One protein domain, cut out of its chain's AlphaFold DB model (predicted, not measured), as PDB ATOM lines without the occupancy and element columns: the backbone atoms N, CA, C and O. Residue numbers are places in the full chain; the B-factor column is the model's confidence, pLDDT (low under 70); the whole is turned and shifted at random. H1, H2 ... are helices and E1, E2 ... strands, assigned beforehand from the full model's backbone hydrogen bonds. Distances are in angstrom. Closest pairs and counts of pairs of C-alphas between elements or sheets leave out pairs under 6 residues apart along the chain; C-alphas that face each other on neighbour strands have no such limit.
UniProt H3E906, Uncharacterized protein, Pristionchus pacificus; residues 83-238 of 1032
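Overview. This is residues 83 to 238 of the 1032 residues of an uncharacterized protein of Pristionchus pacificus (UniProt H3E906). Two twisted sheets stand face to face as a sandwich, E2 E1 E3 E4 E9 E8 against E7 E6 E5 E10 E11, their strands crossed at 40 degrees. The short helices H1 and H2 only graze the sheets, and the long edge strand E8 bends by 87 degrees at residue 185. You have 156 residues with 11 named strands and two named helices, in the order E1 H1 E2 E3 E4 E5 E6 E7 E8 E9 H2 E10 E11; both sheets are antiparallel, and the class is mostly strand. The whole is compact, with a radius of gyration of the C-alphas of 15.2 A and spans of 44 by 39 by 30 A.

Along the chain. Start at C-alpha 92, (-29.558, 33.794, 30.312), where E1 begins and runs to 96. Next come H1, residues 107 to 110, and E2, 113 to 116. E3, 129 to 137, covers 25.4 A, and E4, 140 to 148, covers 26.6 A. E5, 158 to 162, E6, 164 to 170, and E7, 173 to 176, form a meander, each strand the antiparallel neighbour of the one before. E8, 181 to 191, covers 22.4 A, and E9, 195 to 204, 28.1 A. After H2, 210 to 214, look for E10, 221 to 228, 22.0 A long, and E11, 231 to 237, which ends at C-alpha 237, (-38.832, 25.973, 34.618).

Arrangement. In the six-strand sheet, find N 114 and O 95 of E2 and E1 at 2.8 A, N 94 and O 131 of E1 and E3 at 2.8 A, and N 132 and O 144 of the hairpin E3 and E4 at 2.8 A. In the same sheet, N 147 and O 196 of the neighbours E4 and E9 are within hydrogen-bond range at 2.8 A, and so are N 190 and O 197 of the hairpin E8 and E9 at 2.8 A. In the other sheet, look at N 168 and O 175 of the hairpin E6 and E7, 2.8 A, N 160 and O 167 of the hairpin E5 and E6, 2.8 A, N 159 and O 224 of E5 and E10, 2.8 A, and N 235 and O 223 of the hairpin E10 and E11, 2.8 A. Between the sheets, the closest C-alphas of E7 and E8 are Gly 173 and His 189, 6.3 A, and those of E2 and E11 are Leu 113 and Tyr 237, 5.4 A. H2 grazes the six-strand sheet with residues 210 to 213; H1 only just grazes the other, with 5 pairs of C-alphas within 10 A. The O i to N i+4 pair of H2 is within hydrogen-bond range; H1 is too short for one.

Size, cuts and confidence. The C-alphas of Thr 105 and Ser 206 are the two farthest apart, 44.1 A. The printed part has no cut, and its one long link is E2 to E3. Mean pLDDT of the printed part is 80.4; expect values under 70 at, among others, residues 83 to 91 and 216 to 220.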
ATOM      1  N   SER A  83     -26.417  42.398  37.729       68.62
ATOM      2  CA  SER A  83     -26.369  43.535  36.797       68.62
ATOM      3  C   SER A  83     -26.008  43.111  35.367       68.62
ATOM      4  O   SER A  83     -26.381  43.783  34.408       68.62
ATOM      5  N   GLN A  84     -25.383  41.941  35.209       64.31
ATOM      6  CA  GLN A  84     -25.033  41.344  33.918       64.31
ATOM      7  C   GLN A  84     -26.133  40.421  33.375       64.31
ATOM      8  O   GLN A  84     -25.881  39.617  32.477       64.31
ATOM      9  N   CYS A  85     -27.359  40.501  33.890       68.38
ATOM     10  CA  CYS A  85     -28.482  39.700  33.411       68.38
ATOM     11  C   CYS A  85     -29.305  40.454  32.360       68.38
ATOM     12  O   CYS A  85     -29.789  41.552  32.613       68.38
ATOM     13  N   GLY A  86     -29.490  39.857  31.180       56.34
ATOM     14  CA  GLY A  86     -30.381  40.394  30.144       56.34
ATOM     15  C   GLY A  86     -29.820  41.536  29.282       56.34
ATOM     16  O   GLY A  86     -30.391  41.847  28.238       56.34
ATOM     17  N   ALA A  87     -28.654  42.097  29.621       55.41
ATOM     18  CA  ALA A  87     -27.863  42.855  28.652       55.41
ATOM     19  C   ALA A  87     -27.553  41.959  27.430       55.41
ATOM     20  O   ALA A  87     -27.162  40.806  27.590       55.41
ATOM     21  N   SER A  88     -27.758  42.479  26.215       49.59
ATOM     22  CA  SER A  88     -28.086  41.714  24.992       49.59
ATOM     23  C   SER A  88     -27.222  40.493  24.607       49.59
ATOM     24  O   SER A  88     -27.649  39.727  23.743       49.59
ATOM     25  N   LEU A  89     -26.024  40.293  25.166       51.44
ATOM     26  CA  LEU A  89     -25.131  39.177  24.822       51.44
ATOM     27  C   LEU A  89     -24.596  38.414  26.066       51.44
ATOM     28  O   LEU A  89     -23.792  37.490  25.909       51.44
ATOM     29  N   SER A  90     -24.975  38.780  27.303       53.41
ATOM     30  CA  SER A  90     -24.208  38.443  28.527       53.41
ATOM     31  C   SER A  90     -24.491  37.065  29.128       53.41
ATOM     32  O   SER A  90     -23.564  36.332  29.468       53.41
ATOM     33  N   GLY A  91     -25.755  36.650  29.190       65.81
ATOM     34  CA  GLY A  91     -26.143  35.352  29.745       65.81
ATOM     35  C   GLY A  91     -27.643  35.264  29.981       65.81
ATOM     36  O   GLY A  91     -28.298  36.278  30.218       65.81
ATOM     37  N   ASP A  92     -28.179  34.052  29.923       76.69
ATOM     38  CA  ASP A  92     -29.558  33.794  30.312       76.69
ATOM     39  C   ASP A  92     -29.593  33.575  31.826       76.69
ATOM     40  O   ASP A  92     -29.110  32.558  32.327       76.69
ATOM     41  N   CYS A  93     -30.122  34.558  32.555       82.38
ATOM     42  CA  CYS A  93     -30.320  34.472  33.996       82.38
ATOM     43  C   CYS A  93     -31.752  34.052  34.329       82.38
ATOM     44  O   CYS A  93     -32.720  34.595  33.792       82.38
ATOM     45  N   PHE A  94     -31.869  33.138  35.284       85.62
ATOM     46  CA  PHE A  94     -33.107  32.605  35.819       85.62
ATOM     47  C   PHE A  94     -33.099  32.789  37.335       85.62
ATOM     48  O   PHE A  94     -32.187  32.331  38.026       85.62
ATOM     49  N   VAL A  95     -34.120  33.459  37.857       88.44
ATOM     50  CA  VAL A  95     -34.307  33.695  39.297       88.44
ATOM     51  C   VAL A  95     -35.658  33.146  39.730       88.44
ATOM     52  O   VAL A  95     -36.541  32.939  38.897       88.44
ATOM     53  N   ILE A  96     -35.856  32.917  41.029       87.88
ATOM     54  CA  ILE A  96     -37.193  32.608  41.560       87.88
ATOM     55  C   ILE A  96     -38.136  33.752  41.176       87.88
ATOM     56  O   ILE A  96     -37.814  34.915  41.409       87.88
ATOM     57  N   LYS A  97     -39.308  33.446  40.612       85.94
ATOM     58  CA  LYS A  97     -40.265  34.451  40.129       85.94
ATOM     59  C   LYS A  97     -40.655  35.448  41.225       85.94
ATOM     60  O   LYS A  97     -40.806  36.619  40.923       85.94
ATOM     61  N   SER A  98     -40.714  35.049  42.498       85.00
ATOM     62  CA  SER A  98     -40.942  35.957  43.638       85.00
ATOM     63  C   SER A  98     -39.873  37.044  43.837       85.00
ATOM     64  O   SER A  98     -40.095  37.955  44.629       85.00
ATOM     65  N   CYS A  99     -38.724  36.965  43.157       86.19
ATOM     66  CA  CYS A  99     -37.732  38.039  43.103       86.19
ATOM     67  C   CYS A  99     -38.052  39.140  42.084       86.19
ATOM     68  O   CYS A  99     -37.345  40.146  42.081       86.19
ATOM     69  N   THR A 100     -39.025  38.965  41.183       84.38
ATOM     70  CA  THR A 100     -39.284  39.942  40.115       84.38
ATOM     71  C   THR A 100     -40.440  40.882  40.449       84.38
ATOM     72  O   THR A 100     -41.356  40.538  41.198       84.38
ATOM     73  N   ILE A 101     -40.436  42.081  39.857       71.56
ATOM     74  CA  ILE A 101     -41.509  43.087  40.024       71.56
ATOM     75  C   ILE A 101     -42.886  42.505  39.637       71.56
ATOM     76  O   ILE A 101     -43.910  42.846  40.225       71.56
ATOM     77  N   SER A 102     -42.906  41.589  38.668       66.81
ATOM     78  CA  SER A 102     -44.096  40.955  38.092       66.81
ATOM     79  C   SER A 102     -44.693  39.794  38.908       66.81
ATOM     80  O   SER A 102     -45.655  39.172  38.458       66.81
ATOM     81  N   ALA A 103     -44.149  39.468  40.085       66.69
ATOM     82  CA  ALA A 103     -44.538  38.278  40.846       66.69
ATOM     83  C   ALA A 103     -45.949  38.323  41.458       66.69
ATOM     84  O   ALA A 103     -46.630  37.298  41.519       66.69
ATOM     85  N   GLY A 104     -46.367  39.492  41.955       61.75
ATOM     86  CA  GLY A 104     -47.522  39.612  42.851       61.75
ATOM     87  C   GLY A 104     -47.376  38.772  44.133       61.75
ATOM     88  O   GLY A 104     -46.285  38.338  44.497       61.75
ATOM     89  N   THR A 105     -48.489  38.513  44.821       61.28
ATOM     90  CA  THR A 105     -48.544  37.616  45.995       61.28
ATOM     91  C   THR A 105     -48.812  36.149  45.619       61.28
ATOM     92  O   THR A 105     -49.330  35.392  46.436       61.28
ATOM     93  N   ASP A 106     -48.518  35.744  44.378       74.50
ATOM     94  CA  ASP A 106     -48.763  34.387  43.875       74.50
ATOM     95  C   ASP A 106     -47.853  33.368  44.582       74.50
ATOM     96  O   ASP A 106     -46.627  33.452  44.522       74.50
ATOM     97  N   GLU A 107     -48.441  32.367  45.241       75.56
ATOM     98  CA  GLU A 107     -47.671  31.314  45.907       75.56
ATOM     99  C   GLU A 107     -46.834  30.490  44.924       75.56
ATOM    100  O   GLU A 107     -45.723  30.086  45.273       75.56
ATOM    101  N   LYS A 108     -47.291  30.318  43.673       78.88
ATOM    102  CA  LYS A 108     -46.505  29.638  42.631       78.88
ATOM    103  C   LYS A 108     -45.233  30.406  42.290       78.88
ATOM    104  O   LYS A 108     -44.229  29.794  41.937       78.88
ATOM    105  N   ALA A 109     -45.221  31.732  42.460       81.25
ATOM    106  CA  ALA A 109     -44.024  32.529  42.221       81.25
ATOM    107  C   ALA A 109     -42.866  32.160  43.167       81.25
ATOM    108  O   ALA A 109     -41.713  32.385  42.811       81.25
ATOM    109  N   LYS A 110     -43.141  31.540  44.326       80.69
ATOM    110  CA  LYS A 110     -42.119  31.040  45.263       80.69
ATOM    111  C   LYS A 110     -41.457  29.729  44.810       80.69
ATOM    112  O   LYS A 110     -40.448  29.353  45.389       80.69
ATOM    113  N   THR A 111     -42.009  29.019  43.821       82.50
ATOM    114  CA  THR A 111     -41.555  27.675  43.387       82.50
ATOM    115  C   THR A 111     -41.334  27.558  41.876       82.50
ATOM    116  O   THR A 111     -41.182  26.461  41.341       82.50
ATOM    117  N   THR A 112     -41.322  28.678  41.161       85.19
ATOM    118  CA  THR A 112     -41.126  28.726  39.708       85.19
ATOM    119  C   THR A 112     -39.974  29.667  39.407       85.19
ATOM    120  O   THR A 112     -39.911  30.764  39.962       85.19
ATOM    121  N   LEU A 113     -39.048  29.244  38.548       86.31
ATOM    122  CA  LEU A 113     -38.007  30.124  38.025       86.31
ATOM    123  C   LEU A 113     -38.583  30.941  36.866       86.31
ATOM    124  O   LEU A 113     -39.443  30.468  36.129       86.31
ATOM    125  N   THR A 114     -38.093  32.158  36.679       84.94
ATOM    126  CA  THR A 114     -38.408  32.983  35.513       84.94
ATOM    127  C   THR A 114     -37.119  33.522  34.914       84.94
ATOM    128  O   THR A 114     -36.197  33.888  35.646       84.94
ATOM    129  N   LYS A 115     -37.052  33.567  33.580       84.00
ATOM    130  CA  LYS A 115     -35.973  34.260  32.876       84.00
ATOM    131  C   LYS A 115     -36.147  35.761  33.089       84.00
ATOM    132  O   LYS A 115     -37.255  36.264  32.905       84.00
ATOM    133  N   ILE A 116     -35.072  36.450  33.455       80.50
ATOM    134  CA  ILE A 116     -35.037  37.916  33.532       80.50
ATOM    135  C   ILE A 116     -34.371  38.493  32.284       80.50
ATOM    136  O   ILE A 116     -33.364  37.964  31.805       80.50
ATOM    137  N   SER A 117     -34.957  39.560  31.744       73.81
ATOM    138  CA  SER A 117     -34.507  40.215  30.507       73.81
ATOM    139  C   SER A 117     -33.807  41.549  30.757       73.81
ATOM    140  O   SER A 117     -33.121  42.039  29.867       73.81
ATOM    141  N   LEU A 118     -33.927  42.115  31.960       74.81
ATOM    142  CA  LEU A 118     -33.205  43.307  32.410       74.81
ATOM    143  C   LEU A 118     -32.902  43.206  33.917       74.81
ATOM    144  O   LEU A 118     -33.741  42.688  34.660       74.81
ATOM    145  N   PRO A 119     -31.791  43.775  34.427       74.44
ATOM    146  CA  PRO A 119     -31.500  43.777  35.867       74.44
ATOM    147  C   PRO A 119     -32.557  44.532  36.682       74.44
ATOM    148  O   PRO A 119     -32.826  44.199  37.834       74.44
ATOM    149  N   SER A 120     -33.202  45.524  36.062       77.19
ATOM    150  CA  SER A 120     -34.297  46.308  36.640       77.19
ATOM    151  C   SER A 120     -35.569  45.503  36.915       77.19
ATOM    152  O   SER A 120     -36.467  46.022  37.567       77.19
ATOM    153  N   GLU A 121     -35.689  44.264  36.428       80.00
ATOM    154  CA  GLU A 121     -36.831  43.391  36.737       80.00
ATOM    155  C   GLU A 121     -36.763  42.805  38.158       80.00
ATOM    156  O   GLU A 121     -37.773  42.294  38.646       80.00
ATOM    157  N   ILE A 122     -35.603  42.879  38.821       78.62
ATOM    158  CA  ILE A 122     -35.322  42.266  40.124       78.62
ATOM    159  C   ILE A 122     -35.658  43.242  41.263       78.62
ATOM    160  O   ILE A 122     -35.105  44.336  41.342       78.62
ATOM    161  N   THR A 123     -36.526  42.834  42.193       76.12
ATOM    162  CA  THR A 123     -36.867  43.603  43.409       76.12
ATOM    163  C   THR A 123     -35.968  43.286  44.598       76.12
ATOM    164  O   THR A 123     -35.777  44.140  45.461       76.12
ATOM    165  N   ASN A 124     -35.432  42.066  44.666       72.75
ATOM    166  CA  ASN A 124     -34.586  41.601  45.760       72.75
ATOM    167  C   ASN A 124     -33.248  41.064  45.214       72.75
ATOM    168  O   ASN A 124     -33.250  40.010  44.578       72.75
ATOM    169  N   PRO A 125     -32.104  41.728  45.472       66.56
ATOM    170  CA  PRO A 125     -30.794  41.249  45.022       66.56
ATOM    171  C   PRO A 125     -30.320  39.981  45.759       66.56
ATOM    172  O   PRO A 125     -29.455  39.267  45.255       66.56
ATOM    173  N   ASP A 126     -30.890  39.654  46.925       70.94
ATOM    174  CA  ASP A 126     -30.589  38.440  47.695       70.94
ATOM    175  C   ASP A 126     -31.586  37.301  47.386       70.94
ATOM    176  O   ASP A 126     -32.226  36.734  48.274       70.94
ATOM    177  N   CYS A 127     -31.732  36.953  46.105       82.06
ATOM    178  CA  CYS A 127     -32.537  35.803  45.678       82.06
ATOM    179  C   CYS A 127     -32.038  34.468  46.258       82.06
ATOM    180  O   CYS A 127     -30.841  34.175  46.232       82.06
ATOM    181  N   GLU A 128     -32.979  33.620  46.700       83.50
ATOM    182  CA  GLU A 128     -32.683  32.279  47.237       83.50
ATOM    183  C   GLU A 128     -32.162  31.308  46.164       83.50
ATOM    184  O   GLU A 128     -31.331  30.462  46.474       83.50
ATOM    185  N   VAL A 129     -32.576  31.439  44.898       87.25
ATOM    186  CA  VAL A 129     -31.994  30.688  43.772       87.25
ATOM    187  C   VAL A 129     -31.737  31.632  42.602       87.25
ATOM    188  O   VAL A 129     -32.638  32.357  42.170       87.25
ATOM    189  N   VAL A 130     -30.512  31.574  42.082       87.94
ATOM    190  CA  VAL A 130     -30.077  32.206  40.834       87.94
ATOM    191  C   VAL A 130     -29.336  31.157  40.006       87.94
ATOM    192  O   VAL A 130     -28.379  30.541  40.478       87.94
ATOM    193  N   LEU A 131     -29.767  30.959  38.765       87.44
ATOM    194  CA  LEU A 131     -29.095  30.139  37.762       87.44
ATOM    195  C   LEU A 131     -28.768  31.038  36.569       87.44
ATOM    196  O   LEU A 131     -29.664  31.653  36.003       87.44
ATOM    197  N   GLN A 132     -27.506  31.107  36.171       85.12
ATOM    198  CA  GLN A 132     -27.064  31.801  34.967       85.12
ATOM    199  C   GLN A 132     -26.434  30.779  34.020       85.12
ATOM    200  O   GLN A 132     -25.562  30.004  34.419       85.12
ATOM    201  N   ILE A 133     -26.886  30.769  32.766       80.69
ATOM    202  CA  ILE A 133     -26.345  29.907  31.713       80.69
ATOM    203  C   ILE A 133     -25.862  30.771  30.552       80.69
ATOM    204  O   ILE A 133     -26.577  31.648  30.060       80.69
ATOM    205  N   ARG A 134     -24.646  30.502  30.079       79.44
ATOM    206  CA  ARG A 134     -24.056  31.151  28.907       79.44
ATOM    207  C   ARG A 134     -23.642  30.089  27.897       79.44
ATOM    208  O   ARG A 134     -22.787  29.257  28.186       79.44
ATOM    209  N   SER A 135     -24.241  30.109  26.709       74.94
ATOM    210  CA  SER A 135     -23.756  29.306  25.587       74.94
ATOM    211  C   SER A 135     -22.469  29.897  25.024       74.94
ATOM    212  O   SER A 135     -22.375  31.104  24.803       74.94
ATOM    213  N   TYR A 136     -21.494  29.028  24.764       72.19
ATOM    214  CA  TYR A 136     -20.327  29.359  23.947       72.19
ATOM    215  C   TYR A 136     -20.526  28.762  22.558       72.19
ATOM    216  O   TYR A 136     -20.666  29.479  21.571       72.19
ATOM    217  N   THR A 137     -20.695  27.441  22.489       71.50
ATOM    218  CA  THR A 137     -20.973  26.723  21.241       71.50
ATOM    219  C   THR A 137     -22.269  25.925  21.364       71.50
ATOM    220  O   THR A 137     -22.883  25.861  22.427       71.50
ATOM    221  N   LYS A 138     -22.687  25.247  20.286       74.19
ATOM    222  CA  LYS A 138     -23.813  24.299  20.356       74.19
ATOM    223  C   LYS A 138     -23.588  23.192  21.403       74.19
ATOM    224  O   LYS A 138     -24.567  22.679  21.937       74.19
ATOM    225  N   SER A 139     -22.333  22.829  21.678       78.69
ATOM    226  CA  SER A 139     -21.917  21.688  22.505       78.69
ATOM    227  C   SER A 139     -21.106  22.071  23.755       78.69
ATOM    228  O   SER A 139     -20.685  21.172  24.483       78.69
ATOM    229  N   LYS A 140     -20.922  23.373  24.038       81.75
ATOM    230  CA  LYS A 140     -20.312  23.911  25.270       81.75
ATOM    231  C   LYS A 140     -21.157  25.040  25.872       81.75
ATOM    232  O   LYS A 140     -21.442  26.025  25.188       81.75
ATOM    233  N   ILE A 141     -21.484  24.924  27.159       81.12
ATOM    234  CA  ILE A 141     -22.153  25.966  27.953       81.12
ATOM    235  C   ILE A 141     -21.439  26.159  29.292       81.12
ATOM    236  O   ILE A 141     -20.928  25.207  29.878       81.12
ATOM    237  N   HIS A 142     -21.441  27.382  29.804       83.69
ATOM    238  CA  HIS A 142     -21.024  27.712  31.163       83.69
ATOM    239  C   HIS A 142     -22.254  27.827  32.057       83.69
ATOM    240  O   HIS A 142     -23.233  28.486  31.698       83.69
ATOM    241  N   ILE A 143     -22.205  27.144  33.197       85.94
ATOM    242  CA  ILE A 143     -23.275  27.077  34.188       85.94
ATOM    243  C   ILE A 143     -22.763  27.709  35.476       85.94
ATOM    244  O   ILE A 143     -21.746  27.280  36.027       85.94
ATOM    245  N   MET A 144     -23.500  28.698  35.969       87.56
ATOM    246  CA  MET A 144     -23.315  29.296  37.284       87.56
ATOM    247  C   MET A 144     -24.604  29.142  38.082       87.56
ATOM    248  O   MET A 144     -25.664  29.585  37.650       87.56
ATOM    249  N   MET A 145     -24.531  28.498  39.242       89.81
ATOM    250  CA  MET A 145     -25.687  28.246  40.100       89.81
ATOM    251  C   MET A 145     -25.377  28.688  41.523       89.81
ATOM    252  O   MET A 145     -24.398  28.229  42.112       89.81
ATOM    253  N   GLN A 146     -26.232  29.548  42.067       90.38
ATOM    254  CA  GLN A 146     -26.175  30.061  43.428       90.38
ATOM    255  C   GLN A 146     -27.493  29.738  44.141       90.38
ATOM    256  O   GLN A 146     -28.569  30.099  43.662       90.38
ATOM    257  N   VAL A 147     -27.408  29.081  45.296       90.44
ATOM    258  CA  VAL A 147     -28.544  28.796  46.179       90.44
ATOM    259  C   VAL A 147     -28.226  29.292  47.583       90.44
ATOM    260  O   VAL A 147     -27.251  28.851  48.183       90.44
ATOM    261  N   LYS A 148     -29.059  30.187  48.115       89.00
ATOM    262  CA  LYS A 148     -29.005  30.726  49.479       89.00
ATOM    263  C   LYS A 148     -30.294  30.357  50.202       89.00
ATOM    264  O   LYS A 148     -31.338  30.899  49.858       89.00
ATOM    265  N   SER A 149     -30.240  29.503  51.219       84.56
ATOM    266  CA  SER A 149     -31.427  29.157  52.009       84.56
ATOM    267  C   SER A 149     -31.271  29.521  53.484       84.56
ATOM    268  O   SER A 149     -30.172  29.586  54.034       84.56
ATOM    269  N   THR A 150     -32.396  29.779  54.150       83.62
ATOM    270  CA  THR A 150     -32.439  30.011  55.603       83.62
ATOM    271  C   THR A 150     -32.336  28.708  56.399       83.62
ATOM    272  O   THR A 150     -31.922  28.722  57.559       83.62
ATOM    273  N   GLU A 151     -32.683  27.581  55.776       85.56
ATOM    274  CA  GLU A 151     -32.544  26.228  56.314       85.56
ATOM    275  C   GLU A 151     -31.219  25.591  55.847       85.56
ATOM    276  O   GLU A 151     -30.691  25.921  54.785       85.56
ATOM    277  N   LYS A 152     -30.682  24.650  56.635       85.44
ATOM    278  CA  LYS A 152     -29.433  23.950  56.302       85.44
ATOM    279  C   LYS A 152     -29.601  23.091  55.048       85.44
ATOM    280  O   LYS A 152     -30.440  22.198  55.031       85.44
ATOM    281  N   ILE A 153     -28.736  23.281  54.057       86.19
ATOM    282  CA  ILE A 153     -28.651  22.444  52.859       86.19
ATOM    283  C   ILE A 153     -27.871  21.161  53.208       86.19
ATOM    284  O   ILE A 153     -26.855  21.184  53.914       86.19
ATOM    285  N   LYS A 154     -28.376  20.003  52.774       83.00
ATOM    286  CA  LYS A 154     -27.762  18.686  53.020       83.00
ATOM    287  C   LYS A 154     -26.714  18.354  51.968       83.00
ATOM    288  O   LYS A 154     -26.932  18.589  50.787       83.00
ATOM    289  N   ASN A 155     -25.678  17.624  52.388       81.19
ATOM    290  CA  ASN A 155     -24.599  17.079  51.550       81.19
ATOM    291  C   ASN A 155     -25.058  16.293  50.297       81.19
ATOM    292  O   ASN A 155     -24.233  16.013  49.433       81.19
ATOM    293  N   SER A 156     -26.343  15.928  50.182       77.94
ATOM    294  CA  SER A 156     -26.937  15.413  48.942       77.94
ATOM    295  C   SER A 156     -26.907  16.423  47.788       77.94
ATOM    296  O   SER A 156     -26.980  15.992  46.641       77.94
ATOM    297  N   GLY A 157     -26.719  17.719  48.059       84.75
ATOM    298  CA  GLY A 157     -26.417  18.736  47.055       84.75
ATOM    299  C   GLY A 157     -27.625  19.482  46.483       84.75
ATOM    300  O   GLY A 157     -28.764  19.311  46.921       84.75
ATOM    301  N   VAL A 158     -27.332  20.330  45.495       90.44
ATOM    302  CA  VAL A 158     -28.311  21.015  44.637       90.44
ATOM    303  C   VAL A 158     -28.235  20.380  43.251       90.44
ATOM    304  O   VAL A 158     -27.186  20.447  42.620       90.44
ATOM    305  N   SER A 159     -29.313  19.775  42.770       91.75
ATOM    306  CA  SER A 159     -29.386  19.098  41.473       91.75
ATOM    307  C   SER A 159     -30.229  19.894  40.485       91.75
ATOM    308  O   SER A 159     -31.320  20.344  40.820       91.75
ATOM    309  N   PHE A 160     -29.779  19.995  39.239       90.38
ATOM    310  CA  PHE A 160     -30.654  20.300  38.114       90.38
ATOM    311  C   PHE A 160     -31.151  18.988  37.499       90.38
ATOM    312  O   PHE A 160     -30.358  18.114  37.135       90.38
ATOM    313  N   ILE A 161     -32.470  18.846  37.402       87.31
ATOM    314  CA  ILE A 161     -33.166  17.619  37.025       87.31
ATOM    315  C   ILE A 161     -34.090  17.887  35.837       87.31
ATOM    316  O   ILE A 161     -34.979  18.737  35.905       87.31
ATOM    317  N   GLN A 162     -33.915  17.086  34.788       82.88
ATOM    318  CA  GLN A 162     -34.810  16.950  33.642       82.88
ATOM    319  C   GLN A 162     -34.932  15.449  33.369       82.88
ATOM    320  O   GLN A 162     -33.996  14.846  32.856       82.88
ATOM    321  N   LYS A 163     -36.038  14.828  33.809       81.25
ATOM    322  CA  LYS A 163     -36.220  13.364  34.003       81.25
ATOM    323  C   LYS A 163     -35.226  12.726  34.992       81.25
ATOM    324  O   LYS A 163     -35.655  12.100  35.957       81.25
ATOM    325  N   VAL A 164     -33.926  12.911  34.781       85.69
ATOM    326  CA  VAL A 164     -32.810  12.517  35.651       85.69
ATOM    327  C   VAL A 164     -31.965  13.742  36.025       85.69
ATOM    328  O   VAL A 164     -32.147  14.830  35.477       85.69
ATOM    329  N   SER A 165     -31.055  13.600  36.992       88.81
ATOM    330  CA  SER A 165     -30.132  14.681  37.369       88.81
ATOM    331  C   SER A 165     -29.103  14.897  36.260       88.81
ATOM    332  O   SER A 165     -28.245  14.042  36.058       88.81
ATOM    333  N   GLN A 166     -29.160  16.036  35.568       88.75
ATOM    334  CA  GLN A 166     -28.263  16.346  34.445       88.75
ATOM    335  C   GLN A 166     -26.950  16.977  34.909       88.75
ATOM    336  O   GLN A 166     -25.884  16.676  34.373       88.75
ATOM    337  N   PHE A 167     -27.013  17.807  35.950       91.44
ATOM    338  CA  PHE A 167     -25.848  18.283  36.690       91.44
ATOM    339  C   PHE A 167     -26.223  18.600  38.135       91.44
ATOM    340  O   PHE A 167     -27.402  18.699  38.478       91.44
ATOM    341  N   LYS A 168     -25.221  18.702  39.004       92.44
ATOM    342  CA  LYS A 168     -25.417  18.751  40.450       92.44
ATOM    343  C   LYS A 168     -24.222  19.379  41.156       92.44
ATOM    344  O   LYS A 168     -23.088  19.162  40.763       92.44
ATOM    345  N   CYS A 169     -24.480  20.116  42.223       92.62
ATOM    346  CA  CYS A 169     -23.493  20.701  43.118       92.62
ATOM    347  C   CYS A 169     -23.471  19.944  44.440       92.62
ATOM    348  O   CYS A 169     -24.410  20.058  45.232       92.62
ATOM    349  N   THR A 170     -22.404  19.193  44.695       91.12
ATOM    350  CA  THR A 170     -22.169  18.484  45.962       91.12
ATOM    351  C   THR A 170     -21.058  19.157  46.766       91.12
ATOM    352  O   THR A 170     -20.374  20.036  46.241       91.12
ATOM    353  N   PRO A 171     -20.835  18.783  48.041       86.31
ATOM    354  CA  PRO A 171     -19.716  19.309  48.826       86.31
ATOM    355  C   PRO A 171     -18.331  19.025  48.230       86.31
ATOM    356  O   PRO A 171     -17.368  19.677  48.614       86.31
ATOM    357  N   THR A 172     -18.220  18.068  47.305       86.38
ATOM    358  CA  THR A 172     -16.970  17.683  46.633       86.38
ATOM    359  C   THR A 172     -16.750  18.362  45.280       86.38
ATOM    360  O   THR A 172     -15.648  18.269  44.744       86.38
ATOM    361  N   GLY A 173     -17.761  19.033  44.717       87.81
ATOM    362  CA  GLY A 173     -17.660  19.737  43.437       87.81
ATOM    363  C   GLY A 173     -18.934  19.648  42.589       87.81
ATOM    364  O   GLY A 173     -19.980  19.201  43.071       87.81
ATOM    365  N   PRO A 174     -18.874  20.081  41.319       91.88
ATOM    366  CA  PRO A 174     -19.900  19.765  40.337       91.88
ATOM    367  C   PRO A 174     -19.822  18.291  39.889       91.88
ATOM    368  O   PRO A 174     -18.748  17.751  39.638       91.88
ATOM    369  N   GLU A 175     -20.984  17.662  39.745       92.81
ATOM    370  CA  GLU A 175     -21.234  16.331  39.178       92.81
ATOM    371  C   GLU A 175     -22.152  16.492  37.952       92.81
ATOM    372  O   GLU A 175     -22.994  17.391  37.921       92.81
ATOM    373  N   VAL A 176     -22.022  15.632  36.937       92.62
ATOM    374  CA  VAL A 176     -22.816  15.706  35.691       92.62
ATOM    375  C   VAL A 176     -23.305  14.329  35.257       92.62
ATOM    376  O   VAL A 176     -22.698  13.316  35.607       92.62
ATOM    377  N   ASN A 177     -24.373  14.284  34.459       90.69
ATOM    378  CA  ASN A 177     -24.829  13.061  33.812       90.69
ATOM    379  C   ASN A 177     -23.795  12.607  32.772       90.69
ATOM    380  O   ASN A 177     -23.764  13.080  31.631       90.69
ATOM    381  N   THR A 178     -22.939  11.672  33.179       87.81
ATOM    382  CA  THR A 178     -21.800  11.186  32.394       87.81
ATOM    383  C   THR A 178     -22.193  10.405  31.140       87.81
ATOM    384  O   THR A 178     -21.310  10.118  30.327       87.81
ATOM    385  N   GLN A 179     -23.480  10.089  30.945       86.31
ATOM    386  CA  GLN A 179     -24.005   9.521  29.702       86.31
ATOM    387  C   GLN A 179     -23.934  10.528  28.544       86.31
ATOM    388  O   GLN A 179     -23.586  10.155  27.425       86.31
ATOM    389  N   PHE A 180     -24.226  11.804  28.814       84.44
ATOM    390  CA  PHE A 180     -24.326  12.847  27.789       84.44
ATOM    391  C   PHE A 180     -23.229  13.909  27.899       84.44
ATOM    392  O   PHE A 180     -22.805  14.465  26.881       84.44
ATOM    393  N   PHE A 181     -22.743  14.170  29.115       90.25
ATOM    394  CA  PHE A 181     -21.909  15.330  29.411       90.25
ATOM    395  C   PHE A 181     -20.591  14.990  30.104       90.25
ATOM    396  O   PHE A 181     -20.419  13.948  30.740       90.25
ATOM    397  N   GLU A 182     -19.661  15.928  29.998       91.75
ATOM    398  CA  GLU A 182     -18.417  15.996  30.752       91.75
ATOM    399  C   GLU A 182     -18.200  17.425  31.270       91.75
ATOM    400  O   GLU A 182     -18.686  18.397  30.683       91.75
ATOM    401  N   ILE A 183     -17.481  17.555  32.384       89.12
ATOM    402  CA  ILE A 183     -17.062  18.856  32.913       89.12
ATOM    403  C   ILE A 183     -15.751  19.209  32.218       89.12
ATOM    404  O   ILE A 183     -14.739  18.550  32.443       89.12
ATOM    405  N   ALA A 184     -15.767  20.237  31.372       81.81
ATOM    406  CA  ALA A 184     -14.571  20.690  30.669       81.81
ATOM    407  C   ALA A 184     -13.654  21.520  31.581       81.81
ATOM    408  O   ALA A 184     -12.435  21.480  31.443       81.81
ATOM    409  N   THR A 185     -14.223  22.294  32.510       77.12
ATOM    410  CA  THR A 185     -13.478  23.106  33.484       77.12
ATOM    411  C   THR A 185     -14.374  23.459  34.669       77.12
ATOM    412  O   THR A 185     -15.512  23.882  34.474       77.12
ATOM    413  N   THR A 186     -13.854  23.365  35.894       78.62
ATOM    414  CA  THR A 186     -14.480  23.952  37.092       78.62
ATOM    415  C   THR A 186     -13.803  25.290  37.382       78.62
ATOM    416  O   THR A 186     -12.583  25.339  37.520       78.62
ATOM    417  N   HIS A 187     -14.574  26.378  37.440       68.75
ATOM    418  CA  HIS A 187     -14.064  27.734  37.670       68.75
ATOM    419  C   HIS A 187     -14.042  28.068  39.163       68.75
ATOM    420  O   HIS A 187     -13.032  28.538  39.674       68.75
ATOM    421  N   PHE A 188     -15.155  27.825  39.859       78.12
ATOM    422  CA  PHE A 188     -15.278  28.078  41.293       78.12
ATOM    423  C   PHE A 188     -16.338  27.167  41.916       78.12
ATOM    424  O   PHE A 188     -17.332  26.810  41.280       78.12
ATOM    425  N   HIS A 189     -16.124  26.792  43.173       83.12
ATOM    426  CA  HIS A 189     -17.028  25.961  43.957       83.12
ATOM    427  C   HIS A 189     -16.961  26.400  45.419       83.12
ATOM    428  O   HIS A 189     -15.879  26.572  45.978       83.12
ATOM    429  N   LYS A 190     -18.132  26.605  46.020       86.12
ATOM    430  CA  LYS A 190     -18.313  26.954  47.427       86.12
ATOM    431  C   LYS A 190     -19.516  26.180  47.951       86.12
ATOM    432  O   LYS A 190     -20.606  26.275  47.387       86.12
ATOM    433  N   TYR A 191     -19.329  25.439  49.037       86.81
ATOM    434  CA  TYR A 191     -20.401  24.674  49.667       86.81
ATOM    435  C   TYR A 191     -20.403  24.924  51.177       86.81
ATOM    436  O   TYR A 191     -19.614  24.347  51.923       86.81
ATOM    437  N   GLU A 192     -21.292  25.802  51.627       86.44
ATOM    438  CA  GLU A 192     -21.520  26.119  53.034       86.44
ATOM    439  C   GLU A 192     -22.845  25.531  53.531       86.44
ATOM    440  O   GLU A 192     -23.655  24.992  52.781       86.44
ATOM    441  N   THR A 193     -23.079  25.642  54.840       83.56
ATOM    442  CA  THR A 193     -24.265  25.081  55.506       83.56
ATOM    443  C   THR A 193     -25.584  25.609  54.926       83.56
ATOM    444  O   THR A 193     -26.559  24.866  54.884       83.56
ATOM    445  N   ASN A 194     -25.603  26.868  54.478       87.38
ATOM    446  CA  ASN A 194     -26.798  27.600  54.042       87.38
ATOM    447  C   ASN A 194     -26.637  28.245  52.646       87.38
ATOM    448  O   ASN A 194     -27.575  28.860  52.141       87.38
ATOM    449  N   GLU A 195     -25.460  28.134  52.025       88.88
ATOM    450  CA  GLU A 195     -25.147  28.747  50.731       88.88
ATOM    451  C   GLU A 195     -24.340  27.770  49.870       88.88
ATOM    452  O   GLU A 195     -23.348  27.198  50.321       88.88
ATOM    453  N   VAL A 196     -24.754  27.591  48.619       89.50
ATOM    454  CA  VAL A 196     -24.050  26.795  47.611       89.50
ATOM    455  C   VAL A 196     -23.819  27.673  46.390       89.50
ATOM    456  O   VAL A 196     -24.756  28.291  45.890       89.50
ATOM    457  N   PHE A 197     -22.590  27.693  45.889       90.31
ATOM    458  CA  PHE A 197     -22.236  28.319  44.621       90.31
ATOM    459  C   PHE A 197     -21.366  27.364  43.796       90.31
ATOM    460  O   PHE A 197     -20.376  26.824  44.291       90.31
ATOM    461  N   CYS A 198     -21.691  27.203  42.518       89.62
ATOM    462  CA  CYS A 198     -20.860  26.498  41.545       89.62
ATOM    463  C   CYS A 198     -20.753  27.290  40.249       89.62
ATOM    464  O   CYS A 198     -21.741  27.859  39.794       89.62
ATOM    465  N   SER A 199     -19.587  27.227  39.617       87.94
ATOM    466  CA  SER A 199     -19.311  27.778  38.293       87.94
ATOM    467  C   SER A 199     -18.453  26.781  37.509       87.94
ATOM    468  O   SER A 199     -17.339  26.462  37.935       87.94
ATOM    469  N   PHE A 200     -18.974  26.233  36.408       87.94
ATOM    470  CA  PHE A 200     -18.297  25.199  35.611       87.94
ATOM    471  C   PHE A 200     -18.778  25.157  34.152       87.94
ATOM    472  O   PHE A 200     -19.924  25.484  33.844       87.94
ATOM    473  N   ILE A 201     -17.897  24.733  33.244       86.25
ATOM    474  CA  ILE A 201     -18.203  24.529  31.824       86.25
ATOM    475  C   ILE A 201     -18.644  23.082  31.611       86.25
ATOM    476  O   ILE A 201     -17.885  22.141  31.857       86.25
ATOM    477  N   LEU A 202     -19.865  22.921  31.113       87.75
ATOM    478  CA  LEU A 202     -20.446  21.662  30.674       87.75
ATOM    479  C   LEU A 202     -20.201  21.484  29.171       87.75
ATOM    480  O   LEU A 202     -20.461  22.392  28.375       87.75
ATOM    481  N   LYS A 203     -19.742  20.299  28.771       89.56
ATOM    482  CA  LYS A 203     -19.498  19.930  27.372       89.56
ATOM    483  C   LYS A 203     -20.245  18.644  27.015       89.56
ATOM    484  O   LYS A 203     -20.308  17.706  27.804       89.56
ATOM    485  N   SER A 204     -20.814  18.603  25.814       87.50
ATOM    486  CA  SER A 204     -21.451  17.415  25.234       87.50
ATOM    487  C   SER A 204     -20.395  16.412  24.759       87.50
ATOM    488  O   SER A 204     -19.581  16.732  23.889       87.50
ATOM    489  N   LYS A 205     -20.438  15.181  25.284       84.50
ATOM    490  CA  LYS A 205     -19.503  14.097  24.917       84.50
ATOM    491  C   LYS A 205     -19.612  13.666  23.458       84.50
ATOM    492  O   LYS A 205     -18.634  13.247  22.856       84.50
ATOM    493  N   SER A 206     -20.813  13.760  22.892       79.69
ATOM    494  CA  SER A 206     -21.094  13.346  21.512       79.69
ATOM    495  C   SER A 206     -20.866  14.458  20.483       79.69
ATOM    496  O   SER A 206     -21.131  14.259  19.301       79.69
ATOM    497  N   GLY A 207     -20.480  15.664  20.918       74.81
ATOM    498  CA  GLY A 207     -20.437  16.858  20.069       74.81
ATOM    499  C   GLY A 207     -21.813  17.359  19.597       74.81
ATOM    500  O   GLY A 207     -21.894  18.465  19.059       74.81
ATOM    501  N   LYS A 208     -22.900  16.601  19.827       78.62
ATOM    502  CA  LYS A 208     -24.285  17.024  19.565       78.62
ATOM    503  C   LYS A 208     -24.612  18.305  20.325       78.62
ATOM    504  O   LYS A 208     -24.056  18.559  21.398       78.62
ATOM    505  N   SER A 209     -25.543  19.088  19.780       77.25
ATOM    506  CA  SER A 209     -26.016  20.290  20.457       77.25
ATOM    507  C   SER A 209     -26.757  19.960  21.748       77.25
ATOM    508  O   SER A 209     -27.460  18.958  21.791       77.25
ATOM    509  N   PHE A 210     -26.673  20.826  22.759       78.19
ATOM    510  CA  PHE A 210     -27.472  20.664  23.977       78.19
ATOM    511  C   PHE A 210     -28.973  20.588  23.674       78.19
ATOM    512  O   PHE A 210     -29.634  19.696  24.188       78.19
ATOM    513  N   PHE A 211     -29.484  21.431  22.765       76.12
ATOM    514  CA  PHE A 211     -30.869  21.348  22.284       76.12
ATOM    515  C   PHE A 211     -31.240  19.918  21.854       76.12
ATOM    516  O   PHE A 211     -32.106  19.314  22.468       76.12
ATOM    517  N   SER A 212     -30.501  19.323  20.912       75.81
ATOM    518  CA  SER A 212     -30.753  17.951  20.439       75.81
ATOM    519  C   SER A 212     -30.396  16.817  21.416       75.81
ATOM    520  O   SER A 212     -30.571  15.653  21.069       75.81
ATOM    521  N   ILE A 213     -29.868  17.112  22.608       76.81
ATOM    522  CA  ILE A 213     -29.756  16.137  23.709       76.81
ATOM    523  C   ILE A 213     -30.995  16.215  24.608       76.81
ATOM    524  O   ILE A 213     -31.469  15.192  25.093       76.81
ATOM    525  N   PHE A 214     -31.538  17.417  24.804       75.69
ATOM    526  CA  PHE A 214     -32.677  17.663  25.687       75.69
ATOM    527  C   PHE A 214     -34.042  17.642  24.979       75.69
ATOM    528  O   PHE A 214     -35.064  17.552  25.654       75.69
ATOM    529  N   GLU A 215     -34.073  17.687  23.645       70.25
ATOM    530  CA  GLU A 215     -35.273  17.547  22.803       70.25
ATOM    531  C   GLU A 215     -35.896  16.142  22.926       70.25
ATOM    532  O   GLU A 215     -37.109  16.014  23.093       70.25
ATOM    533  N   ASP A 216     -35.064  15.093  22.984       56.91
ATOM    534  CA  ASP A 216     -35.491  13.713  23.278       56.91
ATOM    535  C   ASP A 216     -36.000  13.559  24.739       56.91
ATOM    536  O   ASP A 216     -36.789  12.667  25.083       56.91
ATOM    537  N   GLU A 217     -35.587  14.455  25.641       58.72
ATOM    538  CA  GLU A 217     -35.962  14.449  27.054       58.72
ATOM    539  C   GLU A 217     -37.199  15.311  27.359       58.72
ATOM    540  O   GLU A 217     -37.166  16.231  28.174       58.72
ATOM    541  N   SER A 218     -38.341  14.916  26.789       52.25
ATOM    542  CA  SER A 218     -39.697  15.411  27.101       52.25
ATOM    543  C   SER A 218     -40.070  15.401  28.603       52.25
ATOM    544  O   SER A 218     -40.712  14.476  29.104       52.25
ATOM    545  N   GLY A 219     -39.650  16.418  29.355       63.66
ATOM    546  CA  GLY A 219     -39.922  16.570  30.783       63.66
ATOM    547  C   GLY A 219     -39.562  17.965  31.290       63.66
ATOM    548  O   GLY A 219     -38.593  18.565  30.832       63.66
ATOM    549  N   ALA A 220     -40.342  18.478  32.245       69.12
ATOM    550  CA  ALA A 220     -40.104  19.794  32.834       69.12
ATOM    551  C   ALA A 220     -38.728  19.856  33.515       69.12
ATOM    552  O   ALA A 220     -38.343  18.944  34.257       69.12
ATOM    553  N   SER A 221     -38.001  20.946  33.275       81.50
ATOM    554  CA  SER A 221     -36.723  21.213  33.929       81.50
ATOM    555  C   SER A 221     -36.960  21.725  35.349       81.50
ATOM    556  O   SER A 221     -37.910  22.463  35.613       81.50
ATOM    557  N   SER A 222     -36.106  21.340  36.294       85.75
ATOM    558  CA  SER A 222     -36.235  21.806  37.675       85.75
ATOM    559  C   SER A 222     -34.919  21.825  38.439       85.75
ATOM    560  O   SER A 222     -34.094  20.931  38.281       85.75
ATOM    561  N   ILE A 223     -34.746  22.824  39.304       86.75
ATOM    562  CA  ILE A 223     -33.688  22.840  40.319       86.75
ATOM    563  C   ILE A 223     -34.272  22.261  41.606       86.75
ATOM    564  O   ILE A 223     -35.298  22.735  42.096       86.75
ATOM    565  N   GLU A 224     -33.612  21.253  42.161       89.88
ATOM    566  CA  GLU A 224     -33.996  20.582  43.398       89.88
ATOM    567  C   GLU A 224     -32.855  20.605  44.411       89.88
ATOM    568  O   GLU A 224     -31.703  20.335  44.077       89.88
ATOM    569  N   TYR A 225     -33.165  20.879  45.676       88.00
ATOM    570  CA  TYR A 225     -32.207  20.711  46.767       88.00
ATOM    571  C   TYR A 225     -32.868  20.199  48.043       88.00
ATOM    572  O   TYR A 225     -34.043  20.443  48.328       88.00
ATOM    573  N   THR A 226     -32.091  19.443  48.817       84.31
ATOM    574  CA  THR A 226     -32.543  18.817  50.064       84.31
ATOM    575  C   THR A 226     -32.142  19.666  51.269       84.31
ATOM    576  O   THR A 226     -30.964  19.975  51.446       84.31
ATOM    577  N   LEU A 227     -33.106  19.980  52.132       82.38
ATOM    578  CA  LEU A 227     -32.879  20.654  53.418       82.38
ATOM    579  C   LEU A 227     -32.854  19.639  54.574       82.38
ATOM    580  O   LEU A 227     -31.991  19.643  55.450       82.38
ATOM    581  N   ASP A 228     -33.770  18.675  54.526       73.56
ATOM    582  CA  ASP A 228     -33.873  17.542  55.445       73.56
ATOM    583  C   ASP A 228     -34.189  16.279  54.623       73.56
ATOM    584  O   ASP A 228     -34.802  16.419  53.565       73.56
ATOM    585  N   PRO A 229     -33.831  15.053  55.058       66.25
ATOM    586  CA  PRO A 229     -34.366  13.810  54.494       66.25
ATOM    587  C   PRO A 229     -35.850  13.847  54.088       66.25
ATOM    588  O   PRO A 229     -36.207  13.247  53.080       66.25
ATOM    589  N   ASN A 230     -36.691  14.571  54.835       72.19
ATOM    590  CA  ASN A 230     -38.129  14.706  54.586       72.19
ATOM    591  C   ASN A 230     -38.542  16.043  53.934       72.19
ATOM    592  O   ASN A 230     -39.732  16.278  53.736       72.19
ATOM    593  N   LYS A 231     -37.596  16.945  53.632       79.56
ATOM    594  CA  LYS A 231     -37.855  18.260  53.021       79.56
ATOM    595  C   LYS A 231     -36.948  18.508  51.820       79.56
ATOM    596  O   LYS A 231     -35.756  18.797  51.964       79.56
ATOM    597  N   GLN A 232     -37.552  18.496  50.641       82.94
ATOM    598  CA  GLN A 232     -36.940  18.928  49.389       82.94
ATOM    599  C   GLN A 232     -37.658  20.187  48.898       82.94
ATOM    600  O   GLN A 232     -38.879  20.290  49.030       82.94
ATOM    601  N   ARG A 233     -36.917  21.142  48.334       85.19
ATOM    602  CA  ARG A 233     -37.493  22.256  47.570       85.19
ATOM    603  C   ARG A 233     -37.222  22.017  46.089       85.19
ATOM    604  O   ARG A 233     -36.094  21.688  45.726       85.19
ATOM    605  N   LYS A 234     -38.257  22.182  45.264       88.06
ATOM    606  CA  LYS A 234     -38.233  22.022  43.806       88.06
ATOM    607  C   LYS A 234     -38.693  23.326  43.164       88.06
ATOM    608  O   LYS A 234     -39.758  23.833  43.509       88.06
ATOM    609  N   PHE A 235     -37.902  23.831  42.227       84.69
ATOM    610  CA  PHE A 235     -38.187  25.032  41.454       84.69
ATOM    611  C   PHE A 235     -38.289  24.646  39.983       84.69
ATOM    612  O   PHE A 235     -37.309  24.164  39.418       84.69
ATOM    613  N   THR A 236     -39.462  24.799  39.370       82.88
ATOM    614  CA  THR A 236     -39.697  24.376  37.979       82.88
ATOM    615  C   THR A 236     -39.411  25.489  36.978       82.88
ATOM    616  O   THR A 236     -39.573  26.672  37.287       82.88
ATOM    617  N   TYR A 237     -39.004  25.099  35.771       74.81
ATOM    618  CA  TYR A 237     -38.832  25.973  34.618       74.81
ATOM    619  C   TYR A 237     -39.228  25.239  33.329       74.81
ATOM    620  O   TYR A 237     -38.797  24.106  33.097       74.81
ATOM    621  N   ASP A 238     -40.001  25.915  32.486       65.00
ATOM    622  CA  ASP A 238     -40.438  25.411  31.185       65.00
ATOM    623  C   ASP A 238     -39.571  26.049  30.075       65.00
ATOM    624  O   ASP A 238     -39.313  27.251  30.095       65.00
TER     625      ASP A 238